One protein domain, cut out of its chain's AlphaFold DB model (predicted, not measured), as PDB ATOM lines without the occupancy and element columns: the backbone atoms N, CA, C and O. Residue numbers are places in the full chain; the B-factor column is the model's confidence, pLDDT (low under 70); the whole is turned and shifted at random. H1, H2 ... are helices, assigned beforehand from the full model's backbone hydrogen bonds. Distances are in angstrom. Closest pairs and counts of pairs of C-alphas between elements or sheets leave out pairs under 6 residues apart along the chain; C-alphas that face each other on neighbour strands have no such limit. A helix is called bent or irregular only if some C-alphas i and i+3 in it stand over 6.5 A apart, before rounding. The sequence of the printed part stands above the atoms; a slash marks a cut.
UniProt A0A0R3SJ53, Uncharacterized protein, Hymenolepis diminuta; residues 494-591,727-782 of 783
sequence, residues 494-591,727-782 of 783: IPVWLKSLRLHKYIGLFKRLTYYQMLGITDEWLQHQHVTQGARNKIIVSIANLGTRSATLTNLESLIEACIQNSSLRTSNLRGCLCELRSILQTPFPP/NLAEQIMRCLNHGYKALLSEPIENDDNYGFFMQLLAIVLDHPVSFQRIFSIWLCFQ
ATOM      1  N   ILE A 494     146.085 112.575 129.860       93.25
ATOM      2  CA  ILE A 494     145.498 111.403 129.180       93.25
ATOM      3  C   ILE A 494     144.990 110.323 130.162       93.25
ATOM      4  O   ILE A 494     143.866 109.840 129.979       93.25
ATOM      5  N   PRO A 495     145.717 109.942 131.237       91.38
ATOM      6  CA  PRO A 495     145.248 108.923 132.175       91.38
ATOM      7  C   PRO A 495     144.037 109.353 133.012       91.38
ATOM      8  O   PRO A 495     143.325 108.485 133.517       91.38
ATOM      9  N   VAL A 496     143.801 110.657 133.187       89.88
ATOM     10  CA  VAL A 496     142.637 111.215 133.898       89.88
ATOM     11  C   VAL A 496     141.460 111.355 132.930       89.88
ATOM     12  O   VAL A 496     140.371 110.851 133.212       89.88
ATOM     13  N   TRP A 497     141.709 111.915 131.746       94.19
ATOM     14  CA  TRP A 497     140.738 112.063 130.661       94.19
ATOM     15  C   TRP A 497     140.093 110.730 130.264       94.19
ATOM     16  O   TRP A 497     138.872 110.564 130.260       94.19
ATOM     17  N   LEU A 498     140.913 109.706 130.011       95.94
ATOM     18  CA  LEU A 498     140.407 108.384 129.648       95.94
ATOM     19  C   LEU A 498     139.697 107.691 130.828       95.94
ATOM     20  O   LEU A 498     138.849 106.824 130.599       95.94
ATOM     21  N   LYS A 499     139.961 108.067 132.090       95.00
ATOM     22  CA  LYS A 499     139.181 107.577 133.244       95.00
ATOM     23  C   LYS A 499     137.776 108.172 133.262       95.00
ATOM     24  O   LYS A 499     136.831 107.386 133.342       95.00
ATOM     25  N   SER A 500     137.615 109.492 133.119       93.56
ATOM     26  CA  SER A 500     136.285 110.130 133.091       93.56
ATOM     27  C   SER A 500     135.451 109.650 131.893       93.56
ATOM     28  O   SER A 500     134.281 109.294 132.043       93.56
ATOM     29  N   LEU A 501     136.083 109.463 130.729       95.25
ATOM     30  CA  LEU A 501     135.452 108.872 129.544       95.25
ATOM     31  C   LEU A 501     135.160 107.358 129.658       95.25
ATOM     32  O   LEU A 501     134.505 106.808 128.769       95.25
ATOM     33  N   ARG A 502     135.600 106.669 130.723       96.25
ATOM     34  CA  ARG A 502     135.554 105.194 130.885       96.25
ATOM     35  C   ARG A 502     136.290 104.418 129.772       96.25
ATOM     36  O   ARG A 502     135.981 103.263 129.499       96.25
ATOM     37  N   LEU A 503     137.285 105.053 129.155       96.94
ATOM     38  CA  LEU A 503     138.154 104.528 128.097       96.94
ATOM     39  C   LEU A 503     139.557 104.131 128.604       96.94
ATOM     40  O   LEU A 503     140.405 103.732 127.813       96.94
ATOM     41  N   HIS A 504     139.814 104.200 129.913       95.25
ATOM     42  CA  HIS A 504     141.132 104.009 130.536       95.25
ATOM     43  C   HIS A 504     141.832 102.671 130.231       95.25
ATOM     44  O   HIS A 504     143.049 102.589 130.369       95.25
ATOM     45  N   LYS A 505     141.112 101.645 129.746       96.12
ATOM     46  CA  LYS A 505     141.721 100.430 129.168       96.12
ATOM     47  C   LYS A 505     142.747 100.763 128.068       96.12
ATOM     48  O   LYS A 505     143.728 100.048 127.912       96.12
ATOM     49  N   TYR A 506     142.523 101.844 127.323       96.25
ATOM     50  CA  TYR A 506     143.304 102.218 126.147       96.25
ATOM     51  C   TYR A 506     144.488 103.154 126.437       96.25
ATOM     52  O   TYR A 506     145.182 103.512 125.493       96.25
ATOM     53  N   ILE A 507     144.782 103.511 127.700       94.44
ATOM     54  CA  ILE A 507     145.906 104.410 128.066       94.44
ATOM     55  C   ILE A 507     147.236 103.973 127.420       94.44
ATOM     56  O   ILE A 507     148.002 104.815 126.958       94.44
ATOM     57  N   GLY A 508     147.486 102.662 127.315       92.62
ATOM     58  CA  GLY A 508     148.694 102.118 126.685       92.62
ATOM     59  C   GLY A 508     148.879 102.469 125.200       92.62
ATOM     60  O   GLY A 508     150.016 102.479 124.741       92.62
ATOM     61  N   LEU A 509     147.808 102.803 124.467       93.81
ATOM     62  CA  LEU A 509     147.892 103.243 123.066       93.81
ATOM     63  C   LEU A 509     148.420 104.679 122.942       93.81
ATOM     64  O   LEU A 509     149.122 104.997 121.989       93.81
ATOM     65  N   PHE A 510     148.106 105.537 123.915       93.19
ATOM     66  CA  PHE A 510     148.456 106.960 123.890       93.19
ATOM     67  C   PHE A 510     149.858 107.241 124.454       93.19
ATOM     68  O   PHE A 510     150.432 108.276 124.143       93.19
ATOM     69  N   LYS A 511     150.445 106.306 125.220       87.88
ATOM     70  CA  LYS A 511     151.795 106.409 125.820       87.88
ATOM     71  C   LYS A 511     152.935 106.740 124.844       87.88
ATOM     72  O   LYS A 511     153.983 107.202 125.276       87.88
ATOM     73  N   ARG A 512     152.778 106.432 123.553       85.44
ATOM     74  CA  ARG A 512     153.786 106.686 122.504       85.44
ATOM     75  C   ARG A 512     153.339 107.734 121.481       85.44
ATOM     76  O   ARG A 512     153.939 107.824 120.418       85.44
ATOM     77  N   LEU A 513     152.280 108.484 121.784       90.12
ATOM     78  CA  LEU A 513     151.783 109.570 120.947       90.12
ATOM     79  C   LEU A 513     152.125 110.911 121.598       90.12
ATOM     80  O   LEU A 513     152.016 111.051 122.814       90.12
ATOM     81  N   THR A 514     152.487 111.904 120.793       91.19
ATOM     82  CA  THR A 514     152.479 113.315 121.211       91.19
ATOM     83  C   THR A 514     151.060 113.885 121.176       91.19
ATOM     84  O   THR A 514     150.166 113.311 120.545       91.19
ATOM     85  N   TYR A 515     150.854 115.060 121.776       90.88
ATOM     86  CA  TYR A 515     149.576 115.780 121.705       90.88
ATOM     87  C   TYR A 515     149.072 115.947 120.259       90.88
ATOM     88  O   TYR A 515     147.908 115.680 119.965       90.88
ATOM     89  N   TYR A 516     149.957 116.309 119.327       91.81
ATOM     90  CA  TYR A 516     149.596 116.490 117.917       91.81
ATOM     91  C   TYR A 516     149.315 115.164 117.194       91.81
ATOM     92  O   TYR A 516     148.398 115.100 116.378       91.81
ATOM     93  N   GLN A 517     150.034 114.085 117.523       93.31
ATOM     94  CA  GLN A 517     149.741 112.749 116.983       93.31
ATOM     95  C   GLN A 517     148.402 112.201 117.489       93.31
ATOM     96  O   GLN A 517     147.704 111.525 116.739       93.31
ATOM     97  N   MET A 518     148.005 112.524 118.727       94.69
ATOM     98  CA  MET A 518     146.671 112.199 119.237       94.69
ATOM     99  C   MET A 518     145.567 112.873 118.408       94.69
ATOM    100  O   MET A 518     144.566 112.230 118.104       94.69
ATOM    101  N   LEU A 519     145.734 114.145 118.025       93.31
ATOM    102  CA  LEU A 519     144.744 114.849 117.198       93.31
ATOM    103  C   LEU A 519     144.587 114.228 115.793       93.31
ATOM    104  O   LEU A 519     143.525 114.360 115.194       93.31
ATOM    105  N   GLY A 520     145.608 113.520 115.295       93.00
ATOM    106  CA  GLY A 520     145.598 112.809 114.010       93.00
ATOM    107  C   GLY A 520     145.066 111.366 114.040       93.00
ATOM    108  O   GLY A 520     145.234 110.644 113.059       93.00
ATOM    109  N   ILE A 521     144.467 110.902 115.143       95.62
ATOM    110  CA  ILE A 521     143.938 109.531 115.256       95.62
ATOM    111  C   ILE A 521     142.678 109.338 114.389       95.62
ATOM    112  O   ILE A 521     141.683 110.043 114.562       95.62
ATOM    113  N   THR A 522     142.675 108.303 113.538       96.25
ATOM    114  CA  THR A 522     141.530 107.914 112.686       96.25
ATOM    115  C   THR A 522     140.855 106.605 113.141       96.25
ATOM    116  O   THR A 522     141.381 105.884 113.998       96.25
ATOM    117  N   ASP A 523     139.686 106.264 112.575       96.12
ATOM    118  CA  ASP A 523     138.991 105.001 112.896       96.12
ATOM    119  C   ASP A 523     139.756 103.779 112.386       96.12
ATOM    120  O   ASP A 523     139.839 102.765 113.078       96.12
ATOM    121  N   GLU A 524     140.378 103.902 111.215       96.50
ATOM    122  CA  GLU A 524     141.211 102.871 110.606       96.50
ATOM    123  C   GLU A 524     142.417 102.582 111.500       96.50
ATOM    124  O   GLU A 524     142.701 101.418 111.780       96.50
ATOM    125  N   TRP A 525     143.099 103.611 112.016       95.88
ATOM    126  CA  TRP A 525     144.218 103.414 112.939       95.88
ATOM    127  C   TRP A 525     143.773 102.702 114.223       95.88
ATOM    128  O   TRP A 525     144.355 101.686 114.610       95.88
ATOM    129  N   LEU A 526     142.683 103.162 114.845       96.62
ATOM    130  CA  LEU A 526     142.122 102.522 116.039       96.62
ATOM    131  C   LEU A 526     141.632 101.086 115.765       96.62
ATOM    132  O   LEU A 526     141.695 100.237 116.656       96.62
ATOM    133  N   GLN A 527     141.168 100.784 114.548       96.19
ATOM    134  CA  GLN A 527     140.790  99.434 114.133       96.19
ATOM    135  C   GLN A 527     142.005  98.503 114.041       96.19
ATOM    136  O   GLN A 527     141.923  97.374 114.528       96.19
ATOM    137  N   HIS A 528     143.127  98.972 113.486       96.25
ATOM    138  CA  HIS A 528     144.388  98.218 113.476       96.25
ATOM    139  C   HIS A 528     144.944  98.017 114.895       96.25
ATOM    140  O   HIS A 528     145.445  96.942 115.204       96.25
ATOM    141  N   GLN A 529     144.750  98.976 115.808       94.00
ATOM    142  CA  GLN A 529     145.047  98.816 117.244       94.00
ATOM    143  C   GLN A 529     144.001  97.965 118.012       94.00
ATOM    144  O   GLN A 529     143.927  98.018 119.242       94.00
ATOM    145  N   HIS A 530     143.164  97.192 117.304       95.62
ATOM    146  CA  HIS A 530     142.127  96.296 117.838       95.62
ATOM    147  C   HIS A 530     141.143  96.940 118.841       95.62
ATOM    148  O   HIS A 530     140.563  96.267 119.702       95.62
ATOM    149  N   VAL A 531     140.905  98.250 118.729       96.12
ATOM    150  CA  VAL A 531     139.941  98.966 119.572       96.12
ATOM    151  C   VAL A 531     138.512  98.621 119.138       96.12
ATOM    152  O   VAL A 531     138.174  98.608 117.950       96.12
ATOM    153  N   THR A 532     137.641  98.336 120.112       97.50
ATOM    154  CA  THR A 532     136.245  97.964 119.837       97.50
ATOM    155  C   THR A 532     135.477  99.133 119.216       97.50
ATOM    156  O   THR A 532     135.614 100.264 119.669       97.50
ATOM    157  N   GLN A 533     134.634  98.875 118.210       96.38
ATOM    158  CA  GLN A 533     133.947  99.908 117.410       96.38
ATOM    159  C   GLN A 533     133.290 101.020 118.256       96.38
ATOM    160  O   GLN A 533     133.539 102.201 118.039       96.38
ATOM    161  N   GLY A 534     132.526 100.659 119.295       96.56
ATOM    162  CA  GLY A 534     131.901 101.638 120.197       96.56
ATOM    163  C   GLY A 534     132.894 102.480 121.015       96.56
ATOM    164  O   GLY A 534     132.572 103.602 121.399       96.56
ATOM    165  N   ALA A 535     134.106 101.977 121.261       97.56
ATOM    166  CA  ALA A 535     135.193 102.756 121.843       97.56
ATOM    167  C   ALA A 535     135.905 103.631 120.800       97.56
ATOM    168  O   ALA A 535     136.273 104.749 121.147       97.56
ATOM    169  N   ARG A 536     136.046 103.189 119.540       97.56
ATOM    170  CA  ARG A 536     136.661 104.000 118.471       97.56
ATOM    171  C   ARG A 536     135.856 105.255 118.178       97.56
ATOM    172  O   ARG A 536     136.375 106.354 118.351       97.56
ATOM    173  N   ASN A 537     134.559 105.095 117.900       97.31
ATOM    174  CA  ASN A 537     133.627 106.210 117.726       97.31
ATOM    175  C   ASN A 537     133.698 107.181 118.916       97.31
ATOM    176  O   ASN A 537     133.695 108.395 118.731       97.31
ATOM    177  N   LYS A 538     133.802 106.657 120.149       97.50
ATOM    178  CA  LYS A 538     133.907 107.497 121.346       97.50
ATOM    179  C   LYS A 538     135.245 108.233 121.444       97.50
ATOM    180  O   LYS A 538     135.235 109.396 121.839       97.50
ATOM    181  N   ILE A 539     136.370 107.600 121.105       97.12
ATOM    182  CA  ILE A 539     137.691 108.246 121.070       97.12
ATOM    183  C   ILE A 539     137.678 109.387 120.048       97.12
ATOM    184  O   ILE A 539     137.977 110.514 120.423       97.12
ATOM    185  N   ILE A 540     137.235 109.130 118.815       97.38
ATOM    186  CA  ILE A 540     137.201 110.127 117.731       97.38
ATOM    187  C   ILE A 540     136.314 111.320 118.101       97.38
ATOM    188  O   ILE A 540     136.762 112.459 118.014       97.38
ATOM    189  N   VAL A 541     135.094 111.083 118.600       96.56
ATOM    190  CA  VAL A 541     134.211 112.167 119.072       96.56
ATOM    191  C   VAL A 541     134.837 112.932 120.244       96.56
ATOM    192  O   VAL A 541     134.734 114.152 120.301       96.56
ATOM    193  N   SER A 542     135.530 112.251 121.164       96.00
ATOM    194  CA  SER A 542     136.197 112.925 122.289       96.00
ATOM    195  C   SER A 542     137.374 113.790 121.829       96.00
ATOM    196  O   SER A 542     137.561 114.869 122.380       96.00
ATOM    197  N   ILE A 543     138.129 113.351 120.814       95.69
ATOM    198  CA  ILE A 543     139.228 114.110 120.199       95.69
ATOM    199  C   ILE A 543     138.685 115.309 119.413       95.69
ATOM    200  O   ILE A 543     139.175 116.418 119.598       95.69
ATOM    201  N   ALA A 544     137.628 115.137 118.613       94.44
ATOM    202  CA  ALA A 544     136.980 116.237 117.893       94.44
ATOM    203  C   ALA A 544     136.455 117.328 118.851       94.44
ATOM    204  O   ALA A 544     136.659 118.520 118.619       94.44
ATOM    205  N   ASN A 545     135.879 116.927 119.990       93.62
ATOM    206  CA  ASN A 545     135.436 117.843 121.047       93.62
ATOM    207  C   ASN A 545     136.591 118.618 121.725       93.62
ATOM    208  O   ASN A 545     136.331 119.571 122.458       93.62
ATOM    209  N   LEU A 546     137.867 118.274 121.492       92.25
ATOM    210  CA  LEU A 546     138.991 119.103 121.948       92.25
ATOM    211  C   LEU A 546     139.090 120.426 121.168       92.25
ATOM    212  O   LEU A 546     139.614 121.395 121.716       92.25
ATOM    213  N   GLY A 547     138.561 120.489 119.941       89.88
ATOM    214  CA  GLY A 547     138.480 121.729 119.160       89.88
ATOM    215  C   GLY A 547     137.390 122.688 119.651       89.88
ATOM    216  O   GLY A 547     137.550 123.899 119.566       89.88
ATOM    217  N   THR A 548     136.300 122.183 120.240       91.75
ATOM    218  CA  THR A 548     135.176 123.034 120.679       91.75
ATOM    219  C   THR A 548     135.412 123.728 122.023       91.75
ATOM    220  O   THR A 548     134.646 124.618 122.383       91.75
ATOM    221  N   ARG A 549     136.461 123.347 122.773       92.56
ATOM    222  CA  ARG A 549     136.710 123.811 124.154       92.56
ATOM    223  C   ARG A 549     136.777 125.330 124.295       92.56
ATOM    224  O   ARG A 549     136.272 125.839 125.287       92.56
ATOM    225  N   SER A 550     137.373 126.036 123.332       90.75
ATOM    226  CA  SER A 550     137.481 127.499 123.390       90.75
ATOM    227  C   SER A 550     136.094 128.153 123.358       90.75
ATOM    228  O   SER A 550     135.735 128.884 124.277       90.75
ATOM    229  N   ALA A 551     135.243 127.758 122.403       92.06
ATOM    230  CA  ALA A 551     133.853 128.207 122.349       92.06
ATOM    231  C   ALA A 551     133.051 127.801 123.601       92.06
ATOM    232  O   ALA A 551     132.216 128.575 124.069       92.06
ATOM    233  N   THR A 552     133.304 126.621 124.185       92.31
ATOM    234  CA  THR A 552     132.695 126.238 125.472       92.31
ATOM    235  C   THR A 552     133.105 127.196 126.595       92.31
ATOM    236  O   THR A 552     132.242 127.627 127.352       92.31
ATOM    237  N   LEU A 553     134.381 127.591 126.688       91.62
ATOM    238  CA  LEU A 553     134.849 128.547 127.700       91.62
ATOM    239  C   LEU A 553     134.238 129.939 127.515       91.62
ATOM    240  O   LEU A 553     133.790 130.514 128.499       91.62
ATOM    241  N   THR A 554     134.129 130.454 126.286       92.50
ATOM    242  CA  THR A 554     133.466 131.748 126.028       92.50
ATOM    243  C   THR A 554     132.000 131.739 126.487       92.50
ATOM    244  O   THR A 554     131.522 132.705 127.081       92.50
ATOM    245  N   ASN A 555     131.288 130.625 126.277       91.31
ATOM    246  CA  ASN A 555     129.926 130.452 126.790       91.31
ATOM    247  C   ASN A 555     129.897 130.351 128.326       91.31
ATOM    248  O   ASN A 555     129.040 130.966 128.955       91.31
ATOM    249  N   LEU A 556     130.835 129.624 128.944       91.62
ATOM    250  CA  LEU A 556     130.943 129.527 130.404       91.62
ATOM    251  C   LEU A 556     131.256 130.876 131.057       91.62
ATOM    252  O   LEU A 556     130.662 131.195 132.083       91.62
ATOM    253  N   GLU A 557     132.137 131.684 130.466       90.44
ATOM    254  CA  GLU A 557     132.462 133.027 130.951       90.44
ATOM    255  C   GLU A 557     131.202 133.905 131.007       90.44
ATOM    256  O   GLU A 557     130.867 134.434 132.069       90.44
ATOM    257  N   SER A 558     130.431 133.948 129.913       89.62
ATOM    258  CA  SER A 558     129.163 134.687 129.841       89.62
ATOM    259  C   SER A 558     128.082 134.138 130.789       89.62
ATOM    260  O   SER A 558     127.384 134.912 131.445       89.62
ATOM    261  N   LEU A 559     127.958 132.811 130.929       88.69
ATOM    262  CA  LEU A 559     126.998 132.188 131.849       88.69
ATOM    263  C   LEU A 559     127.324 132.480 133.320       88.69
ATOM    264  O   LEU A 559     126.412 132.744 134.108       88.69
ATOM    265  N   ILE A 560     128.603 132.460 133.700       86.62
ATOM    266  CA  ILE A 560     129.029 132.799 135.062       86.62
ATOM    267  C   ILE A 560     128.820 134.298 135.320       86.62
ATOM    268  O   ILE A 560     128.316 134.660 136.384       86.62
ATOM    269  N   GLU A 561     129.112 135.174 134.353       85.88
ATOM    270  CA  GLU A 561     128.819 136.607 134.477       85.88
ATOM    271  C   GLU A 561     127.312 136.872 134.659       85.88
ATOM    272  O   GLU A 561     126.908 137.596 135.574       85.88
ATOM    273  N   ALA A 562     126.461 136.205 133.875       83.75
ATOM    274  CA  ALA A 562     125.009 136.282 134.021       83.75
ATOM    275  C   ALA A 562     124.526 135.818 135.411       83.75
ATOM    276  O   ALA A 562     123.544 136.364 135.924       83.75
ATOM    277  N   CYS A 563     125.221 134.868 136.054       79.81
ATOM    278  CA  CYS A 563     124.948 134.455 137.436       79.81
ATOM    279  C   CYS A 563     125.321 135.541 138.460       79.81
ATOM    280  O   CYS A 563     124.546 135.784 139.386       79.81
ATOM    281  N   ILE A 564     126.457 136.235 138.297       75.69
ATOM    282  CA  ILE A 564     126.829 137.374 139.165       75.69
ATOM    283  C   ILE A 564     125.687 138.405 139.158       75.69
ATOM    284  O   ILE A 564     125.173 138.788 140.216       75.69
ATOM    285  N   GLN A 565     125.236 138.777 137.955       78.00
ATOM    286  CA  GLN A 565     124.200 139.786 137.733       78.00
ATOM    287  C   GLN A 565     122.801 139.355 138.231       78.00
ATOM    288  O   GLN A 565     122.053 140.193 138.732       78.00
ATOM    289  N   ASN A 566     122.434 138.066 138.145       72.56
ATOM    290  CA  ASN A 566     121.070 137.586 138.419       72.56
ATOM    291  C   ASN A 566     120.990 136.646 139.636       72.56
ATOM    292  O   ASN A 566     121.203 135.436 139.538       72.56
ATOM    293  N   SER A 567     120.579 137.192 140.786       62.03
ATOM    294  CA  SER A 567     120.539 136.467 142.069       62.03
ATOM    295  C   SER A 567     119.632 135.228 142.101       62.03
ATOM    296  O   SER A 567     119.839 134.363 142.947       62.03
ATOM    297  N   SER A 568     118.644 135.124 141.211       63.53
ATOM    298  CA  SER A 568     117.738 133.970 141.100       63.53
ATOM    299  C   SER A 568     118.332 132.772 140.347       63.53
ATOM    300  O   SER A 568     117.733 131.701 140.370       63.53
ATOM    301  N   LEU A 569     119.480 132.937 139.680       60.41
ATOM    302  CA  LEU A 569     120.095 131.910 138.825       60.41
ATOM    303  C   LEU A 569     121.406 131.331 139.386       60.41
ATOM    304  O   LEU A 569     121.900 130.346 138.845       60.41
ATOM    305  N   ARG A 570     121.977 131.914 140.454       64.81
ATOM    306  CA  ARG A 570     123.339 131.599 140.937       64.81
ATOM    307  C   ARG A 570     123.570 130.128 141.274       64.81
ATOM    308  O   ARG A 570     124.384 129.478 140.625       64.81
ATOM    309  N   THR A 571     122.879 129.616 142.290       57.50
ATOM    310  CA  THR A 571     123.337 128.435 143.043       57.50
ATOM    311  C   THR A 571     123.369 127.152 142.212       57.50
ATOM    312  O   THR A 571     124.336 126.391 142.294       57.50
ATOM    313  N   SER A 572     122.363 126.927 141.359       63.66
ATOM    314  CA  SER A 572     122.317 125.785 140.435       63.66
ATOM    315  C   SER A 572     123.277 125.943 139.255       63.66
ATOM    316  O   SER A 572     123.967 124.992 138.877       63.66
ATOM    317  N   ASN A 573     123.335 127.137 138.661       75.94
ATOM    318  CA  ASN A 573     123.991 127.330 137.370       75.94
ATOM    319  C   ASN A 573     125.502 127.517 137.530       75.94
ATOM    320  O   ASN A 573     126.259 126.951 136.743       75.94
ATOM    321  N   LEU A 574     125.954 128.210 138.582       82.81
ATOM    322  CA  LEU A 574     127.373 128.325 138.928       82.81
ATOM    323  C   LEU A 574     127.989 126.940 139.146       82.81
ATOM    324  O   LEU A 574     129.044 126.637 138.588       82.81
ATOM    325  N   ARG A 575     127.301 126.057 139.885       84.88
ATOM    326  CA  ARG A 575     127.769 124.683 140.102       84.88
ATOM    327  C   ARG A 575     127.878 123.904 138.792       84.88
ATOM    328  O   ARG A 575     128.875 123.208 138.599       84.88
ATOM    329  N   GLY A 576     126.917 124.065 137.879       88.38
ATOM    330  CA  GLY A 576     126.987 123.519 136.520       88.38
ATOM    331  C   GLY A 576     128.219 124.015 135.755       88.38
ATOM    332  O   GLY A 576     129.032 123.204 135.308       88.38
ATOM    333  N   CYS A 577     128.414 125.334 135.696       89.75
ATOM    334  CA  CYS A 577     129.524 125.963 134.978       89.75
ATOM    335  C   CYS A 577     130.897 125.527 135.518       89.75
ATOM    336  O   CYS A 577     131.791 125.179 134.748       89.75
ATOM    337  N   LEU A 578     131.061 125.463 136.846       88.06
ATOM    338  CA  LEU A 578     132.289 124.966 137.474       88.06
ATOM    339  C   LEU A 578     132.531 123.474 137.176       88.06
ATOM    340  O   LEU A 578     133.680 123.060 137.009       88.06
ATOM    341  N   CYS A 579     131.478 122.653 137.073       90.06
ATOM    342  CA  CYS A 579     131.611 121.246 136.681       90.06
ATOM    343  C   CYS A 579     132.038 121.077 135.215       90.06
ATOM    344  O   CYS A 579     132.820 120.173 134.912       90.06
ATOM    345  N   GLU A 580     131.580 121.941 134.311       92.62
ATOM    346  CA  GLU A 580     131.994 121.906 132.905       92.62
ATOM    347  C   GLU A 580     133.424 122.438 132.716       92.62
ATOM    348  O   GLU A 580     134.239 121.782 132.065       92.62
ATOM    349  N   LEU A 581     133.796 123.520 133.409       91.38
ATOM    350  CA  LEU A 581     135.180 124.011 133.481       91.38
ATOM    351  C   LEU A 581     136.144 122.928 134.007       91.38
ATOM    352  O   LEU A 581     137.240 122.743 133.471       91.38
ATOM    353  N   ARG A 582     135.709 122.126 134.989       90.81
ATOM    354  CA  ARG A 582     136.443 120.940 135.467       90.81
ATOM    355  C   ARG A 582     136.583 119.848 134.409       90.81
ATOM    356  O   ARG A 582     137.618 119.190 134.362       90.81
ATOM    357  N   SER A 583     135.562 119.638 133.581       91.19
ATOM    358  CA  SER A 583     135.608 118.686 132.464       91.19
ATOM    359  C   SER A 583     136.682 119.093 131.449       91.19
ATOM    360  O   SER A 583     137.492 118.263 131.038       91.19
ATOM    361  N   ILE A 584     136.759 120.390 131.126       91.88
ATOM    362  CA  ILE A 584     137.770 120.970 130.228       91.88
ATOM    363  C   ILE A 584     139.180 120.825 130.818       91.88
ATOM    364  O   ILE A 584     140.086 120.361 130.126       91.88
ATOM    365  N   LEU A 585     139.365 121.121 132.108       89.00
ATOM    366  CA  LEU A 585     140.646 120.954 132.815       89.00
ATOM    367  C   LEU A 585     141.129 119.496 132.928       89.00
ATOM    368  O   LEU A 585     142.306 119.264 133.183       89.00
ATOM    369  N   GLN A 586     140.256 118.508 132.706       90.06
ATOM    370  CA  GLN A 586     140.630 117.089 132.611       90.06
ATOM    371  C   GLN A 586     140.993 116.639 131.187       90.06
ATOM    372  O   GLN A 586     141.264 115.456 130.989       90.06
ATOM    373  N   THR A 587     140.973 117.528 130.190       91.75
ATOM    374  CA  THR A 587     141.382 117.202 128.812       91.75
ATOM    375  C   THR A 587     142.897 117.371 128.603       91.75
ATOM    376  O   THR A 587     143.531 118.096 129.363       91.75
ATOM    377  N   PRO A 588     143.515 116.728 127.594       89.50
ATOM    378  CA  PRO A 588     144.909 116.991 127.219       89.50
ATOM    379  C   PRO A 588     145.057 118.399 126.632       89.50
ATOM    380  O   PRO A 588     144.195 118.841 125.870       89.50
ATOM    381  N   PHE A 589     146.145 119.102 126.936       86.56
ATOM    382  CA  PHE A 589     146.395 120.478 126.480       86.56
ATOM    383  C   PHE A 589     147.568 120.518 125.493       86.56
ATOM    384  O   PHE A 589     148.452 119.669 125.585       86.56
ATOM    385  N   PRO A 590     147.631 121.497 124.571       82.50
ATOM    386  CA  PRO A 590     148.827 121.681 123.758       82.50
ATOM    387  C   PRO A 590     150.039 121.976 124.661       82.50
ATOM    388  O   PRO A 590     149.907 122.760 125.609       82.50
ATOM    389  N   PRO A 591     151.219 121.387 124.395       72.19
ATOM    390  CA  PRO A 591     152.432 121.740 125.122       72.19
ATOM    391  C   PRO A 591     152.747 123.226 124.905       72.19
ATOM    392  O   PRO A 591     152.591 123.760 123.806       72.19
ATOM    393  N   ASN A 727     144.021 132.103 123.738       79.00
ATOM    394  CA  ASN A 727     144.774 131.166 124.555       79.00
ATOM    395  C   ASN A 727     143.855 130.457 125.563       79.00
ATOM    396  O   ASN A 727     143.386 131.053 126.533       79.00
ATOM    397  N   LEU A 728     143.662 129.151 125.361       81.19
ATOM    398  CA  LEU A 728     142.791 128.295 126.168       81.19
ATOM    399  C   LEU A 728     143.091 128.386 127.678       81.19
ATOM    400  O   LEU A 728     142.184 128.291 128.502       81.19
ATOM    401  N   ALA A 729     144.358 128.600 128.053       78.25
ATOM    402  CA  ALA A 729     144.760 128.772 129.446       78.25
ATOM    403  C   ALA A 729     144.365 130.148 130.022       78.25
ATOM    404  O   ALA A 729     144.097 130.262 131.217       78.25
ATOM    405  N   GLU A 730     144.284 131.185 129.187       78.75
ATOM    406  CA  GLU A 730     143.797 132.509 129.579       78.75
ATOM    407  C   GLU A 730     142.270 132.517 129.728       78.75
ATOM    408  O   GLU A 730     141.768 132.952 130.761       78.75
ATOM    409  N   GLN A 731     141.540 131.931 128.772       83.25
ATOM    410  CA  GLN A 731     140.084 131.745 128.854       83.25
ATOM    411  C   GLN A 731     139.670 131.001 130.137       83.25
ATOM    412  O   GLN A 731     138.749 131.417 130.841       83.25
ATOM    413  N   ILE A 732     140.403 129.941 130.505       84.50
ATOM    414  CA  ILE A 732     140.227 129.238 131.788       84.50
ATOM    415  C   ILE A 732     140.445 130.179 132.979       84.50
ATOM    416  O   ILE A 732     139.624 130.192 133.896       84.50
ATOM    417  N   MET A 733     141.504 130.995 132.976       79.81
ATOM    418  CA  MET A 733     141.770 131.949 134.059       79.81
ATOM    419  C   MET A 733     140.689 133.032 134.182       79.81
ATOM    420  O   MET A 733     140.347 133.414 135.302       79.81
ATOM    421  N   ARG A 734     140.081 133.480 133.076       80.62
ATOM    422  CA  ARG A 734     138.924 134.389 133.132       80.62
ATOM    423  C   ARG A 734     137.673 133.704 133.677       80.62
ATOM    424  O   ARG A 734     137.016 134.267 134.550       80.62
ATOM    425  N   CYS A 735     137.386 132.469 133.257       85.25
ATOM    426  CA  CYS A 735     136.290 131.671 133.817       85.25
ATOM    427  C   CYS A 735     136.455 131.460 135.334       85.25
ATOM    428  O   CYS A 735     135.485 131.568 136.084       85.25
ATOM    429  N   LEU A 736     137.683 131.219 135.810       81.50
ATOM    430  CA  LEU A 736     137.998 131.118 137.241       81.50
ATOM    431  C   LEU A 736     137.826 132.458 137.971       81.50
ATOM    432  O   LEU A 736     137.292 132.473 139.078       81.50
ATOM    433  N   ASN A 737     138.211 133.581 137.356       76.75
ATOM    434  CA  ASN A 737     138.007 134.918 137.919       76.75
ATOM    435  C   ASN A 737     136.514 135.240 138.089       76.75
ATOM    436  O   ASN A 737     136.076 135.658 139.159       76.75
ATOM    437  N   HIS A 738     135.706 134.988 137.058       78.44
ATOM    438  CA  HIS A 738     134.255 135.153 137.140       78.44
ATOM    439  C   HIS A 738     133.627 134.167 138.137       78.44
ATOM    440  O   HIS A 738     132.754 134.565 138.904       78.44
ATOM    441  N   GLY A 739     134.132 132.930 138.230       78.94
ATOM    442  CA  GLY A 739     133.720 131.965 139.254       78.94
ATOM    443  C   GLY A 739     133.994 132.455 140.680       78.94
ATOM    444  O   GLY A 739     133.114 132.377 141.533       78.94
ATOM    445  N   TYR A 740     135.170 133.037 140.928       75.75
ATOM    446  CA  TYR A 740     135.522 133.642 142.214       75.75
ATOM    447  C   TYR A 740     134.618 134.836 142.560       75.75
ATOM    448  O   TYR A 740     134.052 134.882 143.651       75.75
ATOM    449  N   LYS A 741     134.399 135.760 141.613       74.00
ATOM    450  CA  LYS A 741     133.465 136.889 141.784       74.00
ATOM    451  C   LYS A 741     132.030 136.422 142.065       74.00
ATOM    452  O   LYS A 741     131.341 137.045 142.866       74.00
ATOM    453  N   ALA A 742     131.587 135.331 141.437       75.19
ATOM    454  CA  ALA A 742     130.274 134.746 141.687       75.19
ATOM    455  C   ALA A 742     130.162 134.171 143.108       75.19
ATOM    456  O   ALA A 742     129.165 134.440 143.777       75.19
ATOM    457  N   LEU A 743     131.193 133.473 143.600       72.62
ATOM    458  CA  LEU A 743     131.245 132.941 144.971       72.62
ATOM    459  C   LEU A 743     131.224 134.047 146.033       72.62
ATOM    460  O   LEU A 743     130.491 133.927 147.006       72.62
ATOM    461  N   LEU A 744     131.927 135.165 145.807       69.50
ATOM    462  CA  LEU A 744     131.837 136.364 146.660       69.50
ATOM    463  C   LEU A 744     130.442 137.033 146.652       69.50
ATOM    464  O   LEU A 744     130.215 137.983 147.397       69.50
ATOM    465  N   SER A 745     129.513 136.562 145.810       66.25
ATOM    466  CA  SER A 745     128.114 137.006 145.746       66.25
ATOM    467  C   SER A 745     127.094 135.917 146.128       66.25
ATOM    468  O   SER A 745     125.883 136.139 146.012       66.25
ATOM    469  N   GLU A 746     127.547 134.738 146.572       62.12
ATOM    470  CA  GLU A 746     126.674 133.722 147.172       62.12
ATOM    471  C   GLU A 746     126.509 133.971 148.687       62.12
ATOM    472  O   GLU A 746     127.445 134.426 149.345       62.12
ATOM    473  N   PRO A 747     125.330 133.689 149.273       55.91
ATOM    474  CA  PRO A 747     125.168 133.693 150.723       55.91
ATOM    475  C   PRO A 747     125.982 132.558 151.367       55.91
ATOM    476  O   PRO A 747     126.124 131.475 150.799       55.91
ATOM    477  N   ILE A 748     126.461 132.803 152.591       52.38
ATOM    478  CA  ILE A 748     127.436 131.971 153.331       52.38
ATOM    479  C   ILE A 748     126.959 130.519 153.565       52.38
ATOM    480  O   ILE A 748     127.766 129.626 153.794       52.38
ATOM    481  N   GLU A 749     125.659 130.244 153.446       49.00
ATOM    482  CA  GLU A 749     125.048 128.927 153.682       49.00
ATOM    483  C   GLU A 749     125.458 127.826 152.671       49.00
ATOM    484  O   GLU A 749     125.100 126.665 152.861       49.00
ATOM    485  N   ASN A 750     126.188 128.160 151.596       54.59
ATOM    486  CA  ASN A 750     126.385 127.293 150.423       54.59
ATOM    487  C   ASN A 750     127.843 126.797 150.214       54.59
ATOM    488  O   ASN A 750     128.337 126.730 149.083       54.59
ATOM    489  N   ASP A 751     128.521 126.419 151.309       58.50
ATOM    490  CA  ASP A 751     129.916 125.915 151.401       58.50
ATOM    491  C   ASP A 751     130.359 124.976 150.255       58.50
ATOM    492  O   ASP A 751     131.499 125.016 149.779       58.50
ATOM    493  N   ASP A 752     129.445 124.122 149.788       69.06
ATOM    494  CA  ASP A 752     129.690 123.100 148.770       69.06
ATOM    495  C   ASP A 752     130.222 123.676 147.446       69.06
ATOM    496  O   ASP A 752     130.945 122.981 146.723       69.06
ATOM    497  N   ASN A 753     129.849 124.907 147.075       71.06
ATOM    498  CA  ASN A 753     130.323 125.564 145.849       71.06
ATOM    499  C   ASN A 753     131.756 126.093 146.005       71.06
ATOM    500  O   ASN A 753     132.595 125.875 145.125       71.06
ATOM    501  N   TYR A 754     132.062 126.702 147.151       70.50
ATOM    502  CA  TYR A 754     133.395 127.201 147.485       70.50
ATOM    503  C   TYR A 754     134.414 126.054 147.596       70.50
ATOM    504  O   TYR A 754     135.474 126.097 146.966       70.50
ATOM    505  N   GLY A 755     134.057 124.958 148.277       66.75
ATOM    506  CA  GLY A 755     134.893 123.753 148.350       66.75
ATOM    507  C   GLY A 755     135.164 123.113 146.979       66.75
ATOM    508  O   GLY A 755     136.282 122.665 146.703       66.75
ATOM    509  N   PHE A 756     134.177 123.121 146.074       72.94
ATOM    510  CA  PHE A 756     134.359 122.638 144.702       72.94
ATOM    511  C   PHE A 756     135.290 123.547 143.883       72.94
ATOM    512  O   PHE A 756     136.138 123.043 143.143       72.94
ATOM    513  N   PHE A 757     135.180 124.869 144.039       75.50
ATOM    514  CA  PHE A 757     136.065 125.839 143.390       75.50
ATOM    515  C   PHE A 757     137.515 125.727 143.876       75.50
ATOM    516  O   PHE A 757     138.433 125.728 143.060       75.50
ATOM    517  N   MET A 758     137.744 125.526 145.176       73.00
ATOM    518  CA  MET A 758     139.094 125.293 145.706       73.00
ATOM    519  C   MET A 758     139.714 123.993 145.165       73.00
ATOM    520  O   MET A 758     140.899 123.966 144.834       73.00
ATOM    521  N   GLN A 759     138.918 122.930 144.983       71.25
ATOM    522  CA  GLN A 759     139.382 121.720 144.293       71.25
ATOM    523  C   GLN A 759     139.691 121.974 142.806       71.25
ATOM    524  O   GLN A 759     140.595 121.347 142.255       71.25
ATOM    525  N   LEU A 760     138.963 122.882 142.153       75.38
ATOM    526  CA  LEU A 760     139.209 123.271 140.766       75.38
ATOM    527  C   LEU A 760     140.512 124.071 140.623       75.38
ATOM    528  O   LEU A 760     141.315 123.776 139.743       75.38
ATOM    529  N   LEU A 761     140.754 125.017 141.533       72.75
ATOM    530  CA  LEU A 761     141.976 125.817 141.593       72.75
ATOM    531  C   LEU A 761     143.224 124.946 141.815       72.75
ATOM    532  O   LEU A 761     144.234 125.151 141.149       72.75
ATOM    533  N   ALA A 762     143.140 123.927 142.677       69.62
ATOM    534  CA  ALA A 762     144.226 122.960 142.865       69.62
ATOM    535  C   ALA A 762     144.580 122.215 141.560       69.62
ATOM    536  O   ALA A 762     145.753 122.117 141.215       69.62
ATOM    537  N   ILE A 763     143.579 121.779 140.781       74.94
ATOM    538  CA  ILE A 763     143.794 121.114 139.477       74.94
ATOM    539  C   ILE A 763     144.509 122.039 138.473       74.94
ATOM    540  O   ILE A 763     145.269 121.552 137.641       74.94
ATOM    541  N   VAL A 764     144.284 123.355 138.547       73.38
ATOM    542  CA  VAL A 764     144.936 124.363 137.687       73.38
ATOM    543  C   VAL A 764     146.390 124.603 138.110       73.38
ATOM    544  O   VAL A 764     147.253 124.774 137.252       73.38
ATOM    545  N   LEU A 765     146.674 124.587 139.416       67.88
ATOM    546  CA  LEU A 765     148.029 124.733 139.966       67.88
ATOM    547  C   LEU A 765     148.903 123.498 139.700       67.88
ATOM    548  O   LEU A 765     150.066 123.649 139.328       67.88
ATOM    549  N   ASP A 766     148.329 122.297 139.813       66.88
ATOM    550  CA  ASP A 766     148.977 121.018 139.485       66.88
ATOM    551  C   ASP A 766     149.131 120.791 137.960       66.88
ATOM    552  O   ASP A 766     149.672 119.769 137.525       66.88
ATOM    553  N   HIS A 767     148.636 121.702 137.113       69.38
ATOM    554  CA  HIS A 767     148.593 121.491 135.669       69.38
ATOM    555  C   HIS A 767     149.965 121.735 134.992       69.38
ATOM    556  O   HIS A 767     150.513 122.834 135.097       69.38
ATOM    557  N   PRO A 768     150.524 120.770 134.225       57.84
ATOM    558  CA  PRO A 768     151.903 120.853 133.724       57.84
ATOM    559  C   PRO A 768     152.107 121.796 132.526       57.84
ATOM    560  O   PRO A 768     153.214 122.289 132.313       57.84
ATOM    561  N   VAL A 769     151.063 122.087 131.741       58.12
ATOM    562  CA  VAL A 769     151.099 123.198 130.765       58.12
ATOM    563  C   VAL A 769     151.063 124.527 131.524       58.12
ATOM    564  O   VAL A 769     150.328 124.644 132.495       58.12
ATOM    565  N   SER A 770     151.858 125.511 131.090       53.66
ATOM    566  CA  SER A 770     152.378 126.639 131.889       53.66
ATOM    567  C   SER A 770     151.384 127.714 132.381       53.66
ATOM    568  O   SER A 770     151.652 128.913 132.251       53.66
ATOM    569  N   PHE A 771     150.298 127.316 133.050       59.28
ATOM    570  CA  PHE A 771     149.412 128.211 133.802       59.28
ATOM    571  C   PHE A 771     150.187 129.110 134.778       59.28
ATOM    572  O   PHE A 771     149.803 130.258 134.952       59.28
ATOM    573  N   GLN A 772     151.325 128.663 135.328       48.31
ATOM    574  CA  GLN A 772     152.175 129.430 136.256       48.31
ATOM    575  C   GLN A 772     152.476 130.880 135.821       48.31
ATOM    576  O   GLN A 772     152.455 131.776 136.666       48.31
ATOM    577  N   ARG A 773     152.719 131.145 134.523       47.47
ATOM    578  CA  ARG A 773     152.942 132.522 134.024       47.47
ATOM    579  C   ARG A 773     151.657 133.346 134.062       47.47
ATOM    580  O   ARG A 773     151.675 134.463 134.567       47.47
ATOM    581  N   ILE A 774     150.555 132.794 133.556       49.44
ATOM    582  CA  ILE A 774     149.257 133.483 133.492       49.44
ATOM    583  C   ILE A 774     148.697 133.685 134.906       49.44
ATOM    584  O   ILE A 774     148.195 134.756 135.209       49.44
ATOM    585  N   PHE A 775     148.876 132.714 135.803       47.84
ATOM    586  CA  PHE A 775     148.507 132.795 137.215       47.84
ATOM    587  C   PHE A 775     149.285 133.899 137.945       47.84
ATOM    588  O   PHE A 775     148.679 134.733 138.609       47.84
ATOM    589  N   SER A 776     150.607 133.983 137.746       39.53
ATOM    590  CA  SER A 776     151.429 135.083 138.283       39.53
ATOM    591  C   SER A 776     150.993 136.463 137.767       39.53
ATOM    592  O   SER A 776     151.004 137.433 138.521       39.53
ATOM    593  N   ILE A 777     150.596 136.561 136.492       36.88
ATOM    594  CA  ILE A 777     150.101 137.811 135.888       36.88
ATOM    595  C   ILE A 777     148.710 138.162 136.430       36.88
ATOM    596  O   ILE A 777     148.488 139.300 136.828       36.88
ATOM    597  N   TRP A 778     147.801 137.187 136.506       41.38
ATOM    598  CA  TRP A 778     146.454 137.338 137.063       41.38
ATOM    599  C   TRP A 778     146.499 137.831 138.514       41.38
ATOM    600  O   TRP A 778     145.801 138.780 138.862       41.38
ATOM    601  N   LEU A 779     147.408 137.281 139.326       41.09
ATOM    602  CA  LEU A 779     147.699 137.793 140.666       41.09
ATOM    603  C   LEU A 779     148.147 139.257 140.670       41.09
ATOM    604  O   LEU A 779     147.691 140.040 141.496       41.09
ATOM    605  N   CYS A 780     149.045 139.620 139.754       30.83
ATOM    606  CA  CYS A 780     149.619 140.961 139.674       30.83
ATOM    607  C   CYS A 780     148.641 142.024 139.130       30.83
ATOM    608  O   CYS A 780     148.962 143.207 139.175       30.83
ATOM    609  N   PHE A 781     147.474 141.614 138.618       30.31
ATOM    610  CA  PHE A 781     146.370 142.490 138.196       30.31
ATOM    611  C   PHE A 781     145.223 142.578 139.220       30.31
ATOM    612  O   PHE A 781     144.333 143.410 139.062       30.31
ATOM    613  N   GLN A 782     145.229 141.727 140.250       35.09
ATOM    614  CA  GLN A 782     144.210 141.673 141.308       35.09
ATOM    615  C   GLN A 782     144.716 142.314 142.627       35.09
ATOM    616  O   GLN A 782     144.123 142.113 143.686       35.09
TER     617      GLN A 782
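Overview. This is residues 494 to 591 and 727 to 782 of the 783 residues of an uncharacterized protein of Hymenolepis diminuta (UniProt A0A0R3SJ53). Two lobes make an elongated body: four helices, H6, H7, H8 and H9, form an up-and-down bundle, and a smaller, looser lobe of H1 to H5 sits at one end of it. H10 packs at a steep angle on the bundle, at residues 729 to 733 of H8. The printed part has 154 residues with ten named helices, H1 to H10 in chain order, and no named strand; its class is all helix. It is only just compact, close to loose, with a radius of gyration of the C-alphas of 17.6 A, and spans 54 by 32 by 24 A.

Arrangement. Begin with H6, residues 549 to 565, the longest helix. It forms a hairpin with H7, residues 570 to 585: they touch at a shallow tilt of 21 degrees, opposite ways, closest at C-alphas 563 and 570, 4.8 A apart. Next find the hub, H8, residues 728 to 743, which touches H6 the same way at 18 degrees, a shallow tilt, with C-alphas 557 and 735 closest at 5.0 A. H9, residues 751 to 765, touches H7 the same way at a shallow tilt of 21 degrees, with C-alphas 575 and 753 closest at 6.4 A. These four are an up and down bundle, each running against the one before it. H10, residues 771 to 781, touches H8 at a steep tilt of 49 degrees, with C-alphas 729 and 771 closest at 6.4 A; H9 and H10 only just touch, only at the corner, with 3 pairs of C-alphas within 8 A. H1, residues 494 to 500, forms a hairpin with H2, residues 504 to 510: they touch at a shallow tilt of 23 degrees, opposite ways, with C-alphas 498 and 504 closest at 4.5 A; H1 and H7 are near each other. H5, residues 533 to 544, touches H4, residues 523 to 528, at a steep tilt of 49 degrees, with C-alphas 536 and 523 closest at 6.1 A. It only just touches H3, residues 515 to 519, with 3 pairs within 8 A. Every O i to N i+4 pair is within hydrogen-bond range in H3, H4, H6, H8, H9 and H10; H1 has 2 of 3, H5 7 of 8, H7 11 of 12, and H2 0 of 3, beside 3 of 4 O i to N i+3 pairs.

Along the chain. Find C-alpha 494, where H1 begins, at (145.498, 111.403, 129.180). H2 is irregular: C-alphas 505 and 508 are 7.6 A apart. H6 runs 24.4 A from C-alpha 549 at (136.710, 123.811, 124.154); H7 measures 21.9 A, H8 22.5 A and H9 21.5 A. H10 ends at C-alpha 781, (146.370, 142.490, 138.196).

Size, cuts and confidence. The C-alphas of His 528 and Pro 747, the two farthest apart, are 54.9 A apart. Residues 592 to 726 are not printed, and C-alphas 591 and 727 are 12.2 A apart across the cut. Of the links printed whole, none is long. Mean pLDDT of the printed part is 80.7; 35 residues are under 70, among them 765 to 782.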